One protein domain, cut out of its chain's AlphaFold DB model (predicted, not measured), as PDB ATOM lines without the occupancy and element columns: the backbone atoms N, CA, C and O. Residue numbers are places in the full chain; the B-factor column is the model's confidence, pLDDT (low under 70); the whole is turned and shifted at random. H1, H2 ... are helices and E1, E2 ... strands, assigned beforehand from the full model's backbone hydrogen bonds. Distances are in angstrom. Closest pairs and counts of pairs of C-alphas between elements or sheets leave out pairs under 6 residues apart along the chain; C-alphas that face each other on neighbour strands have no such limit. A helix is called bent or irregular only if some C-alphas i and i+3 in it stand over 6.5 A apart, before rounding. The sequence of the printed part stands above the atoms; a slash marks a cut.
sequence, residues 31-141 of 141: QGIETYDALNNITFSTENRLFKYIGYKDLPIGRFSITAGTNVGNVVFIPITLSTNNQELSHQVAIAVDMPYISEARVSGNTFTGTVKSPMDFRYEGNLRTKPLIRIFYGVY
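AT A GLANCE: This is residues 31 to 141 of the 141 residues of an uncharacterized protein of Haemophilus seminalis (UniProt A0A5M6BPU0). Two strongly twisted sheets lie partly face to face as a small sandwich: E3, E8 and E5 of one sheet cover the three-stranded sheet E4, E7, E6. The first sheet runs on past the sandwich at one end of the long axis into the small hairpin of E1 and E2, while H1 and H2 lie at the other end, where residues 85 to 92 stick out. The printed part has 111 residues, with eight named strands and two named helices in the order E1, E2, E3, E4, E5, H1, E6, E7, H2, E8, and its class is mixed, helices and strands. The sheets, in the orders E1 - E2 - E3 - E8 - E5 and E4 - E7 - E6, are all antiparallel. The whole is elongated, 47 by 30 by 21 A, and only just loose, close to compact, with a radius of gyration of the C-alphas of 16.0 A.

IN THESE COORDINATES: E1, residues 34 to 36, begins at C-alpha 34 (203.445, 293.251, 178.663). E2 is residues 42 to 46. E3, residues 49 to 59, is the longest strand at 26.5 A and bends by 66 degrees at residue 54. E4, residues 62 to 67, is 16.7 A long, and E5, residues 75 to 81, is 20.0 A long. H1, residues 87 to 96, begins at C-alpha 87 (217.300, 271.349, 184.855) and spans 13.8 A. E6, residues 101 to 108, is 19.2 A long and bends by 67 degrees at residue 104. E7, residues 111 to 117, is also 19.2 A long. H2, residues 119 to 122, is neither bent nor irregular, but only just: C-alphas 119 and 122 are 6.1 A apart. E8, residues 134 to 140, is 19.9 A long and ends at C-alpha 140 (189.545, 293.982, 184.658).

HOW THE PARTS SIT: In the larger sheet E1 and E2 form a hairpin, with N 35 and O 43 3.0 A apart. E2 and E3 form another, with N 49 and O 46 at 3.0 A. The pairing of E3 is staggered, with E2 over residues 49 to 52 and with E8 over residues 52 to 59, where N 57 and O 136 are 2.9 A apart. E8 and the edge strand E5 are antiparallel at 159 degrees, with N 78 and O 137 at 2.8 A. In the smaller sheet E7 is the inner strand: N 64 of E4 and O 114 are 2.9 A apart, and N 103 of E6 and O 115 are 2.8 A apart. E6 and E7 are a hairpin. These N and O pairs are within hydrogen-bond range. The parts of the two sheets that face each other are 10.5 A centre to centre, with their strands at 22 degrees. The closest C-alphas of E5 and E7 are those of Phe 77 and Phe 112, 7.4 A apart. E5 and E6 are near each other, whereas E1 and E2 are apart from E4, E6 and E7. H1 and H2 are close but not clearly touching, the closest C-alphas being those of Ala 96 and Met 120 at 6.9 A, and neither helix is on a sheet. Every O i to N i+4 pair of H1 is within hydrogen-bond range; H2 is too short for such a pair.

THE WHOLE: The two C-alphas farthest apart are those of Ala 38 and Arg 123, at 49.3 A. The printed part has no cut and ends at Tyr 141, the chain's last residue. The link H2 to E8, with 11 residues, is long. Mean pLDDT of the printed part is 71.4; it is under 70 at residues 31 to 50, 71, 82 to 98 and 119 to 129.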
ATOM      1  N   GLN A  31     201.497 289.117 170.133       44.22
ATOM      2  CA  GLN A  31     202.409 288.433 171.035       44.22
ATOM      3  C   GLN A  31     201.974 288.881 172.425       44.22
ATOM      4  O   GLN A  31     201.713 290.066 172.597       44.22
ATOM      5  N   GLY A  32     201.815 287.962 173.381       45.22
ATOM      6  CA  GLY A  32     201.376 288.248 174.756       45.22
ATOM      7  C   GLY A  32     202.390 289.092 175.537       45.22
ATOM      8  O   GLY A  32     202.951 288.638 176.526       45.22
ATOM      9  N   ILE A  33     202.664 290.289 175.030       46.22
ATOM     10  CA  ILE A  33     203.664 291.245 175.463       46.22
ATOM     11  C   ILE A  33     203.014 292.127 176.518       46.22
ATOM     12  O   ILE A  33     201.945 292.699 176.298       46.22
ATOM     13  N   GLU A  34     203.697 292.237 177.650       51.44
ATOM     14  CA  GLU A  34     203.445 293.251 178.663       51.44
ATOM     15  C   GLU A  34     203.505 294.638 178.006       51.44
ATOM     16  O   GLU A  34     204.556 295.077 177.535       51.44
ATOM     17  N   THR A  35     202.371 295.332 177.941       51.78
ATOM     18  CA  THR A  35     202.321 296.731 177.512       51.78
ATOM     19  C   THR A  35     202.054 297.611 178.718       51.78
ATOM     20  O   THR A  35     201.200 297.299 179.540       51.78
ATOM     21  N   TYR A  36     202.765 298.724 178.833       52.06
ATOM     22  CA  TYR A  36     202.496 299.718 179.867       52.06
ATOM     23  C   TYR A  36     201.535 300.764 179.293       52.06
ATOM     24  O   TYR A  36     201.746 301.236 178.172       52.06
ATOM     25  N   ASP A  37     200.456 301.092 180.010       56.56
ATOM     26  CA  ASP A  37     199.598 302.218 179.620       56.56
ATOM     27  C   ASP A  37     200.325 303.567 179.829       56.56
ATOM     28  O   ASP A  37     201.434 303.624 180.360       56.56
ATOM     29  N   ALA A  38     199.705 304.682 179.421       55.31
ATOM     30  CA  ALA A  38     200.272 306.027 179.605       55.31
ATOM     31  C   ALA A  38     200.493 306.418 181.087       55.31
ATOM     32  O   ALA A  38     201.072 307.465 181.365       55.31
ATOM     33  N   LEU A  39     200.021 305.590 182.022       60.34
ATOM     34  CA  LEU A  39     200.139 305.733 183.469       60.34
ATOM     35  C   LEU A  39     201.052 304.647 184.083       60.34
ATOM     36  O   LEU A  39     201.069 304.498 185.302       60.34
ATOM     37  N   ASN A  40     201.822 303.914 183.267       58.00
ATOM     38  CA  ASN A  40     202.723 302.822 183.662       58.00
ATOM     39  C   ASN A  40     202.053 301.600 184.325       58.00
ATOM     40  O   ASN A  40     202.719 300.834 185.021       58.00
ATOM     41  N   ASN A  41     200.764 301.353 184.096       54.34
ATOM     42  CA  ASN A  41     200.134 300.110 184.541       54.34
ATOM     43  C   ASN A  41     200.491 298.960 183.595       54.34
ATOM     44  O   ASN A  41     200.404 299.111 182.377       54.34
ATOM     45  N   ILE A  42     200.828 297.795 184.155       59.03
ATOM     46  CA  ILE A  42     201.019 296.559 183.387       59.03
ATOM     47  C   ILE A  42     199.669 296.161 182.773       59.03
ATOM     48  O   ILE A  42     198.683 295.955 183.486       59.03
ATOM     49  N   THR A  43     199.616 296.051 181.448       56.06
ATOM     50  CA  THR A  43     198.422 295.650 180.699       56.06
ATOM     51  C   THR A  43     198.738 294.508 179.743       56.06
ATOM     52  O   THR A  43     199.832 294.429 179.185       56.06
ATOM     53  N   PHE A  44     197.762 293.619 179.556       56.06
ATOM     54  CA  PHE A  44     197.830 292.549 178.564       56.06
ATOM     55  C   PHE A  44     196.858 292.874 177.428       56.06
ATOM     56  O   PHE A  44     195.676 293.144 177.663       56.06
ATOM     57  N   SER A  45     197.354 292.873 176.193       53.19
ATOM     58  CA  SER A  45     196.528 293.105 175.008       53.19
ATOM     59  C   SER A  45     195.968 291.779 174.503       53.19
ATOM     60  O   SER A  45     196.725 290.908 174.081       53.19
ATOM     61  N   THR A  46     194.644 291.626 174.535       50.62
ATOM     62  CA  THR A  46     193.951 290.552 173.809       50.62
ATOM     63  C   THR A  46     193.009 291.202 172.813       50.62
ATOM     64  O   THR A  46     192.098 291.913 173.220       50.62
ATOM     65  N   GLU A  47     193.325 291.029 171.528       51.59
ATOM     66  CA  GLU A  47     192.670 291.421 170.265       51.59
ATOM     67  C   GLU A  47     191.824 292.708 170.143       51.59
ATOM     68  O   GLU A  47     191.795 293.218 169.032       51.59
ATOM     69  N   ASN A  48     191.197 293.277 171.181       50.44
ATOM     70  CA  ASN A  48     190.571 294.609 171.217       50.44
ATOM     71  C   ASN A  48     190.293 295.180 172.636       50.44
ATOM     72  O   ASN A  48     189.642 296.220 172.733       50.44
ATOM     73  N   ARG A  49     190.719 294.549 173.744       55.47
ATOM     74  CA  ARG A  49     190.448 295.066 175.104       55.47
ATOM     75  C   ARG A  49     191.707 295.059 175.975       55.47
ATOM     76  O   ARG A  49     192.435 294.069 176.019       55.47
ATOM     77  N   LEU A  50     191.964 296.190 176.636       63.19
ATOM     78  CA  LEU A  50     193.083 296.364 177.561       63.19
ATOM     79  C   LEU A  50     192.718 295.711 178.891       63.19
ATOM     80  O   LEU A  50     191.857 296.208 179.613       63.19
ATOM     81  N   PHE A  51     193.378 294.606 179.216       70.62
ATOM     82  CA  PHE A  51     193.293 294.024 180.547       70.62
ATOM     83  C   PHE A  51     194.134 294.871 181.503       70.62
ATOM     84  O   PHE A  51     195.356 294.947 181.361       70.62
ATOM     85  N   LYS A  52     193.489 295.505 182.482       76.88
ATOM     86  CA  LYS A  52     194.145 296.173 183.603       76.88
ATOM     87  C   LYS A  52     194.460 295.143 184.678       76.88
ATOM     88  O   LYS A  52     193.555 294.617 185.328       76.88
ATOM     89  N   TYR A  53     195.746 294.883 184.877       79.12
ATOM     90  CA  TYR A  53     196.236 293.987 185.915       79.12
ATOM     91  C   TYR A  53     195.876 294.499 187.321       79.12
ATOM     92  O   TYR A  53     196.069 295.675 187.630       79.12
ATOM     93  N   ILE A  54     195.356 293.609 188.172       84.06
ATOM     94  CA  ILE A  54     195.085 293.878 189.594       84.06
ATOM     95  C   ILE A  54     196.077 293.115 190.473       84.06
ATOM     96  O   ILE A  54     196.610 293.672 191.429       84.06
ATOM     97  N   GLY A  55     196.322 291.839 190.172       83.50
ATOM     98  CA  GLY A  55     197.160 290.991 191.008       83.50
ATOM     99  C   GLY A  55     197.419 289.618 190.400       83.50
ATOM    100  O   GLY A  55     196.850 289.249 189.370       83.50
ATOM    101  N   TYR A  56     198.264 288.840 191.069       89.75
ATOM    102  CA  TYR A  56     198.396 287.409 190.823       89.75
ATOM    103  C   TYR A  56     198.282 286.630 192.131       89.75
ATOM    104  O   TYR A  56     198.431 287.182 193.224       89.75
ATOM    105  N   LYS A  57     198.008 285.331 192.022       89.25
ATOM    106  CA  LYS A  57     198.118 284.393 193.136       89.25
ATOM    107  C   LYS A  57     198.726 283.090 192.657       89.25
ATOM    108  O   LYS A  57     198.299 282.533 191.648       89.25
ATOM    109  N   ASP A  58     199.698 282.621 193.419       88.88
ATOM    110  CA  ASP A  58     200.340 281.337 193.202       88.88
ATOM    111  C   ASP A  58     199.588 280.244 193.947       88.88
ATOM    112  O   ASP A  58     199.254 280.388 195.126       88.88
ATOM    113  N   LEU A  59     199.288 279.163 193.237       88.06
ATOM    114  CA  LEU A  59     198.466 278.075 193.726       88.06
ATOM    115  C   LEU A  59     199.272 276.774 193.776       88.06
ATOM    116  O   LEU A  59     199.714 276.284 192.727       88.06
ATOM    117  N   PRO A  60     199.453 276.198 194.975       86.62
ATOM    118  CA  PRO A  60     199.854 274.810 195.112       86.62
ATOM    119  C   PRO A  60     198.665 273.874 194.858       86.62
ATOM    120  O   PRO A  60     197.554 274.317 194.557       86.62
ATOM    121  N   ILE A  61     198.893 272.568 194.986       85.12
ATOM    122  CA  ILE A  61     197.824 271.562 194.945       85.12
ATOM    123  C   ILE A  61     196.806 271.841 196.057       85.12
ATOM    124  O   ILE A  61     197.177 272.088 197.203       85.12
ATOM    125  N   GLY A  62     195.515 271.770 195.729       87.44
ATOM    126  CA  GLY A  62     194.430 271.963 196.689       87.44
ATOM    127  C   GLY A  62     193.367 272.964 196.246       87.44
ATOM    128  O   GLY A  62     193.365 273.477 195.125       87.44
ATOM    129  N   ARG A  63     192.403 273.198 197.141       93.38
ATOM    130  CA  ARG A  63     191.288 274.126 196.918       93.38
ATOM    131  C   ARG A  63     191.764 275.570 196.981       93.38
ATOM    132  O   ARG A  63     192.558 275.928 197.846       93.38
ATOM    133  N   PHE A  64     191.206 276.411 196.121       94.75
ATOM    134  CA  PHE A  64     191.458 277.843 196.146       94.75
ATOM    135  C   PHE A  64     190.182 278.663 195.968       94.75
ATOM    136  O   PHE A  64     189.195 278.227 195.373       94.75
ATOM    137  N   SER A  65     190.258 279.897 196.462       95.88
ATOM    138  CA  SER A  65     189.333 280.985 196.169       95.88
ATOM    139  C   SER A  65     190.142 282.269 195.972       95.88
ATOM    140  O   SER A  65     191.072 282.556 196.744       95.88
ATOM    141  N   ILE A  66     189.847 282.995 194.896       92.94
ATOM    142  CA  ILE A  66     190.456 284.279 194.541       92.94
ATOM    143  C   ILE A  66     189.326 285.254 194.261       92.94
ATOM    144  O   ILE A  66     188.587 285.061 193.301       92.94
ATOM    145  N   THR A  67     189.219 286.307 195.064       92.25
ATOM    146  CA  THR A  67     188.248 287.382 194.846       92.25
ATOM    147  C   THR A  67     188.992 288.642 194.432       92.25
ATOM    148  O   THR A  67     189.849 289.127 195.170       92.25
ATOM    149  N   ALA A  68     188.676 289.174 193.253       85.88
ATOM    150  CA  ALA A  68     189.195 290.461 192.817       85.88
ATOM    151  C   ALA A  68     188.451 291.582 193.561       85.88
ATOM    152  O   ALA A  68     187.231 291.700 193.458       85.88
ATOM    153  N   GLY A  69     189.183 292.413 194.307       82.88
ATOM    154  CA  GLY A  69     188.642 293.531 195.093       82.88
ATOM    155  C   GLY A  69     188.250 294.754 194.255       82.88
ATOM    156  O   GLY A  69     188.645 295.868 194.578       82.88
ATOM    157  N   THR A  70     187.527 294.556 193.156       76.50
ATOM    158  CA  THR A  70     187.066 295.621 192.251       76.50
ATOM    159  C   THR A  70     185.560 295.527 192.058       76.50
ATOM    160  O   THR A  70     185.033 294.429 191.952       76.50
ATOM    161  N   ASN A  71     184.872 296.665 191.981       69.94
ATOM    162  CA  ASN A  71     183.427 296.734 191.715       69.94
ATOM    163  C   ASN A  71     183.116 297.258 190.303       69.94
ATOM    164  O   ASN A  71     181.959 297.507 189.978       69.94
ATOM    165  N   VAL A  72     184.147 297.478 189.483       72.62
ATOM    166  CA  VAL A  72     184.040 298.130 188.174       72.62
ATOM    167  C   VAL A  72     184.759 297.288 187.121       72.62
ATOM    168  O   VAL A  72     185.901 296.877 187.337       72.62
ATOM    169  N   GLY A  73     184.103 297.082 185.975       74.12
ATOM    170  CA  GLY A  73     184.617 296.291 184.851       74.12
ATOM    171  C   GLY A  73     184.319 294.797 184.972       74.12
ATOM    172  O   GLY A  73     183.835 294.322 186.000       74.12
ATOM    173  N   ASN A  74     184.594 294.046 183.906       82.44
ATOM    174  CA  ASN A  74     184.442 292.594 183.932       82.44
ATOM    175  C   ASN A  74     185.737 291.969 184.450       82.44
ATOM    176  O   ASN A  74     186.806 292.224 183.900       82.44
ATOM    177  N   VAL A  75     185.662 291.149 185.499       84.62
ATOM    178  CA  VAL A  75     186.851 290.483 186.045       84.62
ATOM    179  C   VAL A  75     187.267 289.321 185.147       84.62
ATOM    180  O   VAL A  75     186.440 288.508 184.734       84.62
ATOM    181  N   VAL A  76     188.566 289.224 184.870       85.06
ATOM    182  CA  VAL A  76     189.179 288.117 184.124       85.06
ATOM    183  C   VAL A  76     190.248 287.467 184.973       85.06
ATOM    184  O   VAL A  76     191.003 288.147 185.667       85.06
ATOM    185  N   PHE A  77     190.325 286.144 184.867       86.88
ATOM    186  CA  PHE A  77     191.344 285.310 185.485       86.88
ATOM    187  C   PHE A  77     192.112 284.572 184.385       86.88
ATOM    188  O   PHE A  77     191.504 283.934 183.528       86.88
ATOM    189  N   ILE A  78     193.438 284.653 184.417       86.69
ATOM    190  CA  ILE A  78     194.352 284.042 183.451       86.69
ATOM    191  C   ILE A  78     195.229 283.035 184.210       86.69
ATOM    192  O   ILE A  78     196.188 283.442 184.874       86.69
ATOM    193  N   PRO A  79     194.895 281.733 184.183       84.06
ATOM    194  CA  PRO A  79     195.729 280.693 184.772       84.06
ATOM    195  C   PRO A  79     196.926 280.375 183.865       84.06
ATOM    196  O   PRO A  79     196.769 280.161 182.665       84.06
ATOM    197  N   ILE A  80     198.119 280.305 184.451       83.06
ATOM    198  CA  ILE A  80     199.379 279.965 183.786       83.06
ATOM    199  C   ILE A  80     200.063 278.852 184.578       83.06
ATOM    200  O   ILE A  80     200.318 278.994 185.775       83.06
ATOM    201  N   THR A  81     200.380 277.743 183.916       79.12
ATOM    202  CA  THR A  81     201.177 276.665 184.509       79.12
ATOM    203  C   THR A  81     202.631 277.113 184.655       79.12
ATOM    204  O   THR A  81     203.232 277.595 183.696       79.12
ATOM    205  N   LEU A  82     203.205 276.963 185.849       69.69
ATOM    206  CA  LEU A  82     204.584 277.362 186.123       69.69
ATOM    207  C   LEU A  82     205.545 276.207 185.810       69.69
ATOM    208  O   LEU A  82     205.469 275.141 186.416       69.69
ATOM    209  N   SER A  83     206.478 276.431 184.885       62.44
ATOM    210  CA  SER A  83     207.607 275.527 184.635       62.44
ATOM    211  C   SER A  83     208.813 275.911 185.498       62.44
ATOM    212  O   SER A  83     209.132 277.092 185.630       62.44
ATOM    213  N   THR A  84     209.519 274.926 186.057       55.16
ATOM    214  CA  THR A  84     210.753 275.145 186.835       55.16
ATOM    215  C   THR A  84     211.982 275.255 185.925       55.16
ATOM    216  O   THR A  84     212.111 274.510 184.956       55.16
ATOM    217  N   ASN A  85     212.904 276.168 186.249       46.41
ATOM    218  CA  ASN A  85     214.179 276.368 185.545       46.41
ATOM    219  C   ASN A  85     215.324 275.476 186.065       46.41
ATOM    220  O   ASN A  85     216.397 275.450 185.470       46.41
ATOM    221  N   ASN A  86     215.122 274.750 187.166       52.69
ATOM    222  CA  ASN A  86     216.078 273.739 187.617       52.69
ATOM    223  C   ASN A  86     216.058 272.565 186.627       52.69
ATOM    224  O   ASN A  86     215.006 271.970 186.434       52.69
ATOM    225  N   GLN A  87     217.195 272.256 186.003       49.66
ATOM    226  CA  GLN A  87     217.300 271.349 184.855       49.66
ATOM    227  C   GLN A  87     217.074 269.867 185.221       49.66
ATOM    228  O   GLN A  87     216.411 269.156 184.467       49.66
ATOM    229  N   GLU A  88     217.526 269.421 186.401       49.72
ATOM    230  CA  GLU A  88     217.253 268.069 186.929       49.72
ATOM    231  C   GLU A  88     215.782 267.898 187.294       49.72
ATOM    232  O   GLU A  88     215.145 266.917 186.907       49.72
ATOM    233  N   LEU A  89     215.219 268.899 187.979       51.31
ATOM    234  CA  LEU A  89     213.793 268.925 188.265       51.31
ATOM    235  C   LEU A  89     213.009 269.009 186.962       51.31
ATOM    236  O   LEU A  89     212.124 268.208 186.788       51.31
ATOM    237  N   SER A  90     213.346 269.883 186.017       49.28
ATOM    238  CA  SER A  90     212.627 270.084 184.753       49.28
ATOM    239  C   SER A  90     212.580 268.820 183.892       49.28
ATOM    240  O   SER A  90     211.528 268.516 183.344       49.28
ATOM    241  N   HIS A  91     213.657 268.028 183.835       47.06
ATOM    242  CA  HIS A  91     213.670 266.762 183.095       47.06
ATOM    243  C   HIS A  91     212.863 265.655 183.802       47.06
ATOM    244  O   HIS A  91     212.065 264.976 183.161       47.06
ATOM    245  N   GLN A  92     212.993 265.511 185.127       50.88
ATOM    246  CA  GLN A  92     212.216 264.527 185.895       50.88
ATOM    247  C   GLN A  92     210.734 264.925 186.037       50.88
ATOM    248  O   GLN A  92     209.867 264.066 185.995       50.88
ATOM    249  N   VAL A  93     210.430 266.220 186.131       50.34
ATOM    250  CA  VAL A  93     209.092 266.842 186.163       50.34
ATOM    251  C   VAL A  93     208.463 266.726 184.768       50.34
ATOM    252  O   VAL A  93     207.376 266.188 184.652       50.34
ATOM    253  N   ALA A  94     209.142 267.060 183.670       45.78
ATOM    254  CA  ALA A  94     208.583 266.871 182.322       45.78
ATOM    255  C   ALA A  94     208.258 265.400 181.977       45.78
ATOM    256  O   ALA A  94     207.325 265.153 181.219       45.78
ATOM    257  N   ILE A  95     208.996 264.431 182.539       47.25
ATOM    258  CA  ILE A  95     208.724 262.990 182.383       47.25
ATOM    259  C   ILE A  95     207.658 262.488 183.385       47.25
ATOM    260  O   ILE A  95     206.933 261.544 183.076       47.25
ATOM    261  N   ALA A  96     207.529 263.103 184.568       50.78
ATOM    262  CA  ALA A  96     206.643 262.644 185.648       50.78
ATOM    263  C   ALA A  96     205.318 263.423 185.804       50.78
ATOM    264  O   ALA A  96     204.418 262.949 186.498       50.78
ATOM    265  N   VAL A  97     205.183 264.608 185.204       53.34
ATOM    266  CA  VAL A  97     204.055 265.532 185.392       53.34
ATOM    267  C   VAL A  97     203.125 265.431 184.194       53.34
ATOM    268  O   VAL A  97     203.267 266.139 183.201       53.34
ATOM    269  N   ASP A  98     202.081 264.629 184.326       58.50
ATOM    270  CA  ASP A  98     200.809 265.085 183.777       58.50
ATOM    271  C   ASP A  98     200.562 266.517 184.295       58.50
ATOM    272  O   ASP A  98     200.575 266.757 185.511       58.50
ATOM    273  N   MET A  99     200.397 267.478 183.380       70.81
ATOM    274  CA  MET A  99     200.309 268.907 183.702       70.81
ATOM    275  C   MET A  99     199.317 269.181 184.847       70.81
ATOM    276  O   MET A  99     198.189 268.680 184.809       70.81
ATOM    277  N   PRO A 100     199.686 269.994 185.859       77.25
ATOM    278  CA  PRO A 100     198.737 270.420 186.876       77.25
ATOM    279  C   PRO A 100     197.586 271.175 186.207       77.25
ATOM    280  O   PRO A 100     197.796 272.009 185.323       77.25
ATOM    281  N   TYR A 101     196.366 270.880 186.641       78.88
ATOM    282  CA  TYR A 101     195.141 271.411 186.057       78.88
ATOM    283  C   TYR A 101     194.177 271.882 187.145       78.88
ATOM    284  O   TYR A 101     194.217 271.430 188.293       78.88
ATOM    285  N   ILE A 102     193.284 272.801 186.782       85.31
ATOM    286  CA  ILE A 102     192.206 273.249 187.663       85.31
ATOM    287  C   ILE A 102     190.987 272.371 187.399       85.31
ATOM    288  O   ILE A 102     190.403 272.398 186.318       85.31
ATOM    289  N   SER A 103     190.589 271.605 188.406       84.44
ATOM    290  CA  SER A 103     189.314 270.888 188.431       84.44
ATOM    291  C   SER A 103     188.234 271.722 189.114       84.44
ATOM    292  O   SER A 103     188.541 272.545 189.980       84.44
ATOM    293  N   GLU A 104     186.973 271.499 188.733       91.06
ATOM    294  CA  GLU A 104     185.808 272.168 189.341       91.06
ATOM    295  C   GLU A 104     185.903 273.707 189.288       91.06
ATOM    296  O   GLU A 104     185.427 274.404 190.183       91.06
ATOM    297  N   ALA A 105     186.532 274.236 188.232       88.50
ATOM    298  CA  ALA A 105     186.675 275.666 187.990       88.50
ATOM    299  C   ALA A 105     185.302 276.351 187.928       88.50
ATOM    300  O   ALA A 105     184.453 275.986 187.112       88.50
ATOM    301  N   ARG A 106     185.089 277.369 188.767       91.50
ATOM    302  CA  ARG A 106     183.872 278.191 188.766       91.50
ATOM    303  C   ARG A 106     184.212 279.657 188.962       91.50
ATOM    304  O   ARG A 106     184.836 280.015 189.962       91.50
ATOM    305  N   VAL A 107     183.743 280.493 188.041       90.00
ATOM    306  CA  VAL A 107     183.766 281.952 188.171       90.00
ATOM    307  C   VAL A 107     182.356 282.421 188.512       90.00
ATOM    308  O   VAL A 107     181.415 282.145 187.773       90.00
ATOM    309  N   SER A 108     182.211 283.107 189.644       89.12
ATOM    310  CA  SER A 108     180.953 283.695 190.103       89.12
ATOM    311  C   SER A 108     181.194 285.156 190.460       89.12
ATOM    312  O   SER A 108     181.788 285.464 191.498       89.12
ATOM    313  N   GLY A 109     180.764 286.058 189.574       87.38
ATOM    314  CA  GLY A 109     181.089 287.481 189.661       87.38
ATOM    315  C   GLY A 109     182.603 287.686 189.697       87.38
ATOM    316  O   GLY A 109     183.319 287.260 188.796       87.38
ATOM    317  N   ASN A 110     183.091 288.272 190.789       90.69
ATOM    318  CA  ASN A 110     184.503 288.630 190.950       90.69
ATOM    319  C   ASN A 110     185.321 287.547 191.653       90.69
ATOM    320  O   ASN A 110     186.447 287.811 192.070       90.69
ATOM    321  N   THR A 111     184.755 286.351 191.833       92.69
ATOM    322  CA  THR A 111     185.415 285.252 192.537       92.69
ATOM    323  C   THR A 111     185.656 284.072 191.610       92.69
ATOM    324  O   THR A 111     184.717 283.542 191.018       92.69
ATOM    325  N   PHE A 112     186.910 283.627 191.536       94.62
ATOM    326  CA  PHE A 112     187.308 282.380 190.898       94.62
ATOM    327  C   PHE A 112     187.643 281.330 191.957       94.62
ATOM    328  O   PHE A 112     188.475 281.551 192.840       94.62
ATOM    329  N   THR A 113     186.991 280.178 191.857       96.38
ATOM    330  CA  THR A 113     187.190 279.024 192.736       96.38
ATOM    331  C   THR A 113     187.505 277.775 191.928       96.38
ATOM    332  O   THR A 113     187.149 277.669 190.753       96.38
ATOM    333  N   GLY A 114     188.164 276.819 192.571       93.12
ATOM    334  CA  GLY A 114     188.454 275.516 191.991       93.12
ATOM    335  C   GLY A 114     189.391 274.710 192.877       93.12
ATOM    336  O   GLY A 114     189.713 275.103 194.002       93.12
ATOM    337  N   THR A 115     189.847 273.579 192.352       89.94
ATOM    338  CA  THR A 115     190.849 272.728 193.001       89.94
ATOM    339  C   THR A 115     191.978 272.445 192.024       89.94
ATOM    340  O   THR A 115     191.742 271.832 190.979       89.94
ATOM    341  N   VAL A 116     193.201 272.857 192.360       86.31
ATOM    342  CA  VAL A 116     194.407 272.462 191.622       86.31
ATOM    343  C   VAL A 116     194.675 270.992 191.909       86.31
ATOM    344  O   VAL A 116     194.833 270.603 193.067       86.31
ATOM    345  N   LYS A 117     194.709 270.180 190.853       79.75
ATOM    346  CA  LYS A 117     195.055 268.757 190.891       79.75
ATOM    347  C   LYS A 117     196.273 268.511 190.007       79.75
ATOM    348  O   LYS A 117     196.512 269.231 189.040       79.75
ATOM    349  N   SER A 118     197.029 267.473 190.331       75.56
ATOM    350  CA  SER A 118     198.114 266.957 189.501       75.56
ATOM    351  C   SER A 118     198.115 265.436 189.612       75.56
ATOM    352  O   SER A 118     197.969 264.925 190.719       75.56
ATOM    353  N   PRO A 119     198.293 264.676 188.526       65.56
ATOM    354  CA  PRO A 119     198.414 263.221 188.633       65.56
ATOM    355  C   PRO A 119     199.694 262.748 189.344       65.56
ATOM    356  O   PRO A 119     199.770 261.588 189.748       65.56
ATOM    357  N   MET A 120     200.654 263.647 189.604       59.91
ATOM    358  CA  MET A 120     201.806 263.365 190.474       59.91
ATOM    359  C   MET A 120     201.429 263.103 191.936       59.91
ATOM    360  O   MET A 120     202.174 262.417 192.632       59.91
ATOM    361  N   ASP A 121     200.275 263.603 192.396       54.25
ATOM    362  CA  ASP A 121     199.815 263.490 193.790       54.25
ATOM    363  C   ASP A 121     199.588 262.032 194.240       54.25
ATOM    364  O   ASP A 121     199.508 261.761 195.438       54.25
ATOM    365  N   PHE A 122     199.495 261.102 193.281       54.59
ATOM    366  CA  PHE A 122     199.268 259.669 193.491       54.59
ATOM    367  C   PHE A 122     200.542 258.819 193.436       54.59
ATOM    368  O   PHE A 122     200.489 257.638 193.768       54.59
ATOM    369  N   ARG A 123     201.668 259.374 192.963       51.34
ATOM    370  CA  ARG A 123     202.865 258.586 192.613       51.34
ATOM    371  C   ARG A 123     204.117 258.941 193.409       51.34
ATOM    372  O   ARG A 123     205.069 258.169 193.375       51.34
ATOM    373  N   TYR A 124     204.126 260.067 194.121       50.81
ATOM    374  CA  TYR A 124     205.320 260.553 194.810       50.81
ATOM    375  C   TYR A 124     204.989 261.098 196.203       50.81
ATOM    376  O   TYR A 124     204.181 262.015 196.348       50.81
ATOM    377  N   GLU A 125     205.663 260.580 197.232       52.66
ATOM    378  CA  GLU A 125     205.742 261.236 198.538       52.66
ATOM    379  C   GLU A 125     206.722 262.413 198.427       52.66
ATOM    380  O   GLU A 125     207.917 262.224 198.200       52.66
ATOM    381  N   GLY A 126     206.233 263.654 198.513       57.41
ATOM    382  CA  GLY A 126     207.113 264.812 198.373       57.41
ATOM    383  C   GLY A 126     206.454 266.182 198.517       57.41
ATOM    384  O   GLY A 126     205.238 266.332 198.622       57.41
ATOM    385  N   ASN A 127     207.300 267.215 198.483       60.19
ATOM    386  CA  ASN A 127     206.954 268.611 198.775       60.19
ATOM    387  C   ASN A 127     206.201 269.345 197.636       60.19
ATOM    388  O   ASN A 127     206.000 270.555 197.692       60.19
ATOM    389  N   LEU A 128     205.782 268.646 196.575       64.50
ATOM    390  CA  LEU A 128     205.037 269.258 195.460       64.50
ATOM    391  C   LEU A 128     203.679 269.817 195.900       64.50
ATOM    392  O   LEU A 128     203.196 270.782 195.314       64.50
ATOM    393  N   ARG A 129     203.115 269.277 196.987       66.31
ATOM    394  CA  ARG A 129     201.875 269.765 197.603       66.31
ATOM    395  C   ARG A 129     201.964 271.202 198.120       66.31
ATOM    396  O   ARG A 129     200.924 271.821 198.292       66.31
ATOM    397  N   THR A 130     203.163 271.730 198.375       73.12
ATOM    398  CA  THR A 130     203.348 273.109 198.869       73.12
ATOM    399  C   THR A 130     203.948 274.043 197.821       73.12
ATOM    400  O   THR A 130     203.943 275.260 198.007       73.12
ATOM    401  N   LYS A 131     204.456 273.498 196.710       75.88
ATOM    402  CA  LYS A 131     205.063 274.303 195.652       75.88
ATOM    403  C   LYS A 131     203.992 274.946 194.775       75.88
ATOM    404  O   LYS A 131     202.996 274.299 194.463       75.88
ATOM    405  N   PRO A 132     204.205 276.190 194.328       78.19
ATOM    406  CA  PRO A 132     203.300 276.833 193.392       78.19
ATOM    407  C   PRO A 132     203.406 276.164 192.017       78.19
ATOM    408  O   PRO A 132     204.481 276.115 191.422       78.19
ATOM    409  N   LEU A 133     202.285 275.633 191.527       79.75
ATOM    410  CA  LEU A 133     202.201 274.907 190.253       79.75
ATOM    411  C   LEU A 133     201.450 275.703 189.182       79.75
ATOM    412  O   LEU A 133     201.743 275.584 187.992       79.75
ATOM    413  N   ILE A 134     200.480 276.517 189.602       84.50
ATOM    414  CA  ILE A 134     199.690 277.381 188.725       84.50
ATOM    415  C   ILE A 134     199.705 278.792 189.302       84.50
ATOM    416  O   ILE A 134     199.398 278.988 190.474       84.50
ATOM    417  N   ARG A 135     200.018 279.785 188.473       88.12
ATOM    418  CA  ARG A 135     199.840 281.203 188.789       88.12
ATOM    419  C   ARG A 135     198.582 281.706 188.109       88.12
ATOM    420  O   ARG A 135     198.428 281.535 186.907       88.12
ATOM    421  N   ILE A 136     197.693 282.348 188.854       88.62
ATOM    422  CA  ILE A 136     196.512 282.999 188.287       88.62
ATOM    423  C   ILE A 136     196.719 284.503 188.338       88.62
ATOM    424  O   ILE A 136     196.748 285.078 189.423       88.62
ATOM    425  N   PHE A 137     196.826 285.131 187.172       87.75
ATOM    426  CA  PHE A 137     196.745 286.582 187.032       87.75
ATOM    427  C   PHE A 137     195.279 286.995 186.980       87.75
ATOM    428  O   PHE A 137     194.462 286.296 186.385       87.75
ATOM    429  N   TYR A 138     194.928 288.120 187.590       87.94
ATOM    430  CA  TYR A 138     193.568 288.634 187.536       87.94
ATOM    431  C   TYR A 138     193.532 290.151 187.434       87.94
ATOM    432  O   TYR A 138     194.446 290.862 187.861       87.94
ATOM    433  N   GLY A 139     192.474 290.635 186.798       83.56
ATOM    434  CA  GLY A 139     192.355 292.015 186.360       83.56
ATOM    435  C   GLY A 139     190.973 292.316 185.805       83.56
ATOM    436  O   GLY A 139     190.069 291.484 185.895       83.56
ATOM    437  N   VAL A 140     190.809 293.510 185.246       84.00
ATOM    438  CA  VAL A 140     189.545 293.982 184.658       84.00
ATOM    439  C   VAL A 140     189.738 294.469 183.234       84.00
ATOM    440  O   VAL A 140     190.823 294.928 182.885       84.00
ATOM    441  N   TYR A 141     188.687 294.379 182.426       73.69
ATOM    442  CA  TYR A 141     188.636 294.870 181.050       73.69
ATOM    443  C   TYR A 141     187.238 295.395 180.697       73.69
ATOM    444  O   TYR A 141     186.261 295.052 181.417       73.69
TER     445      TYR A 141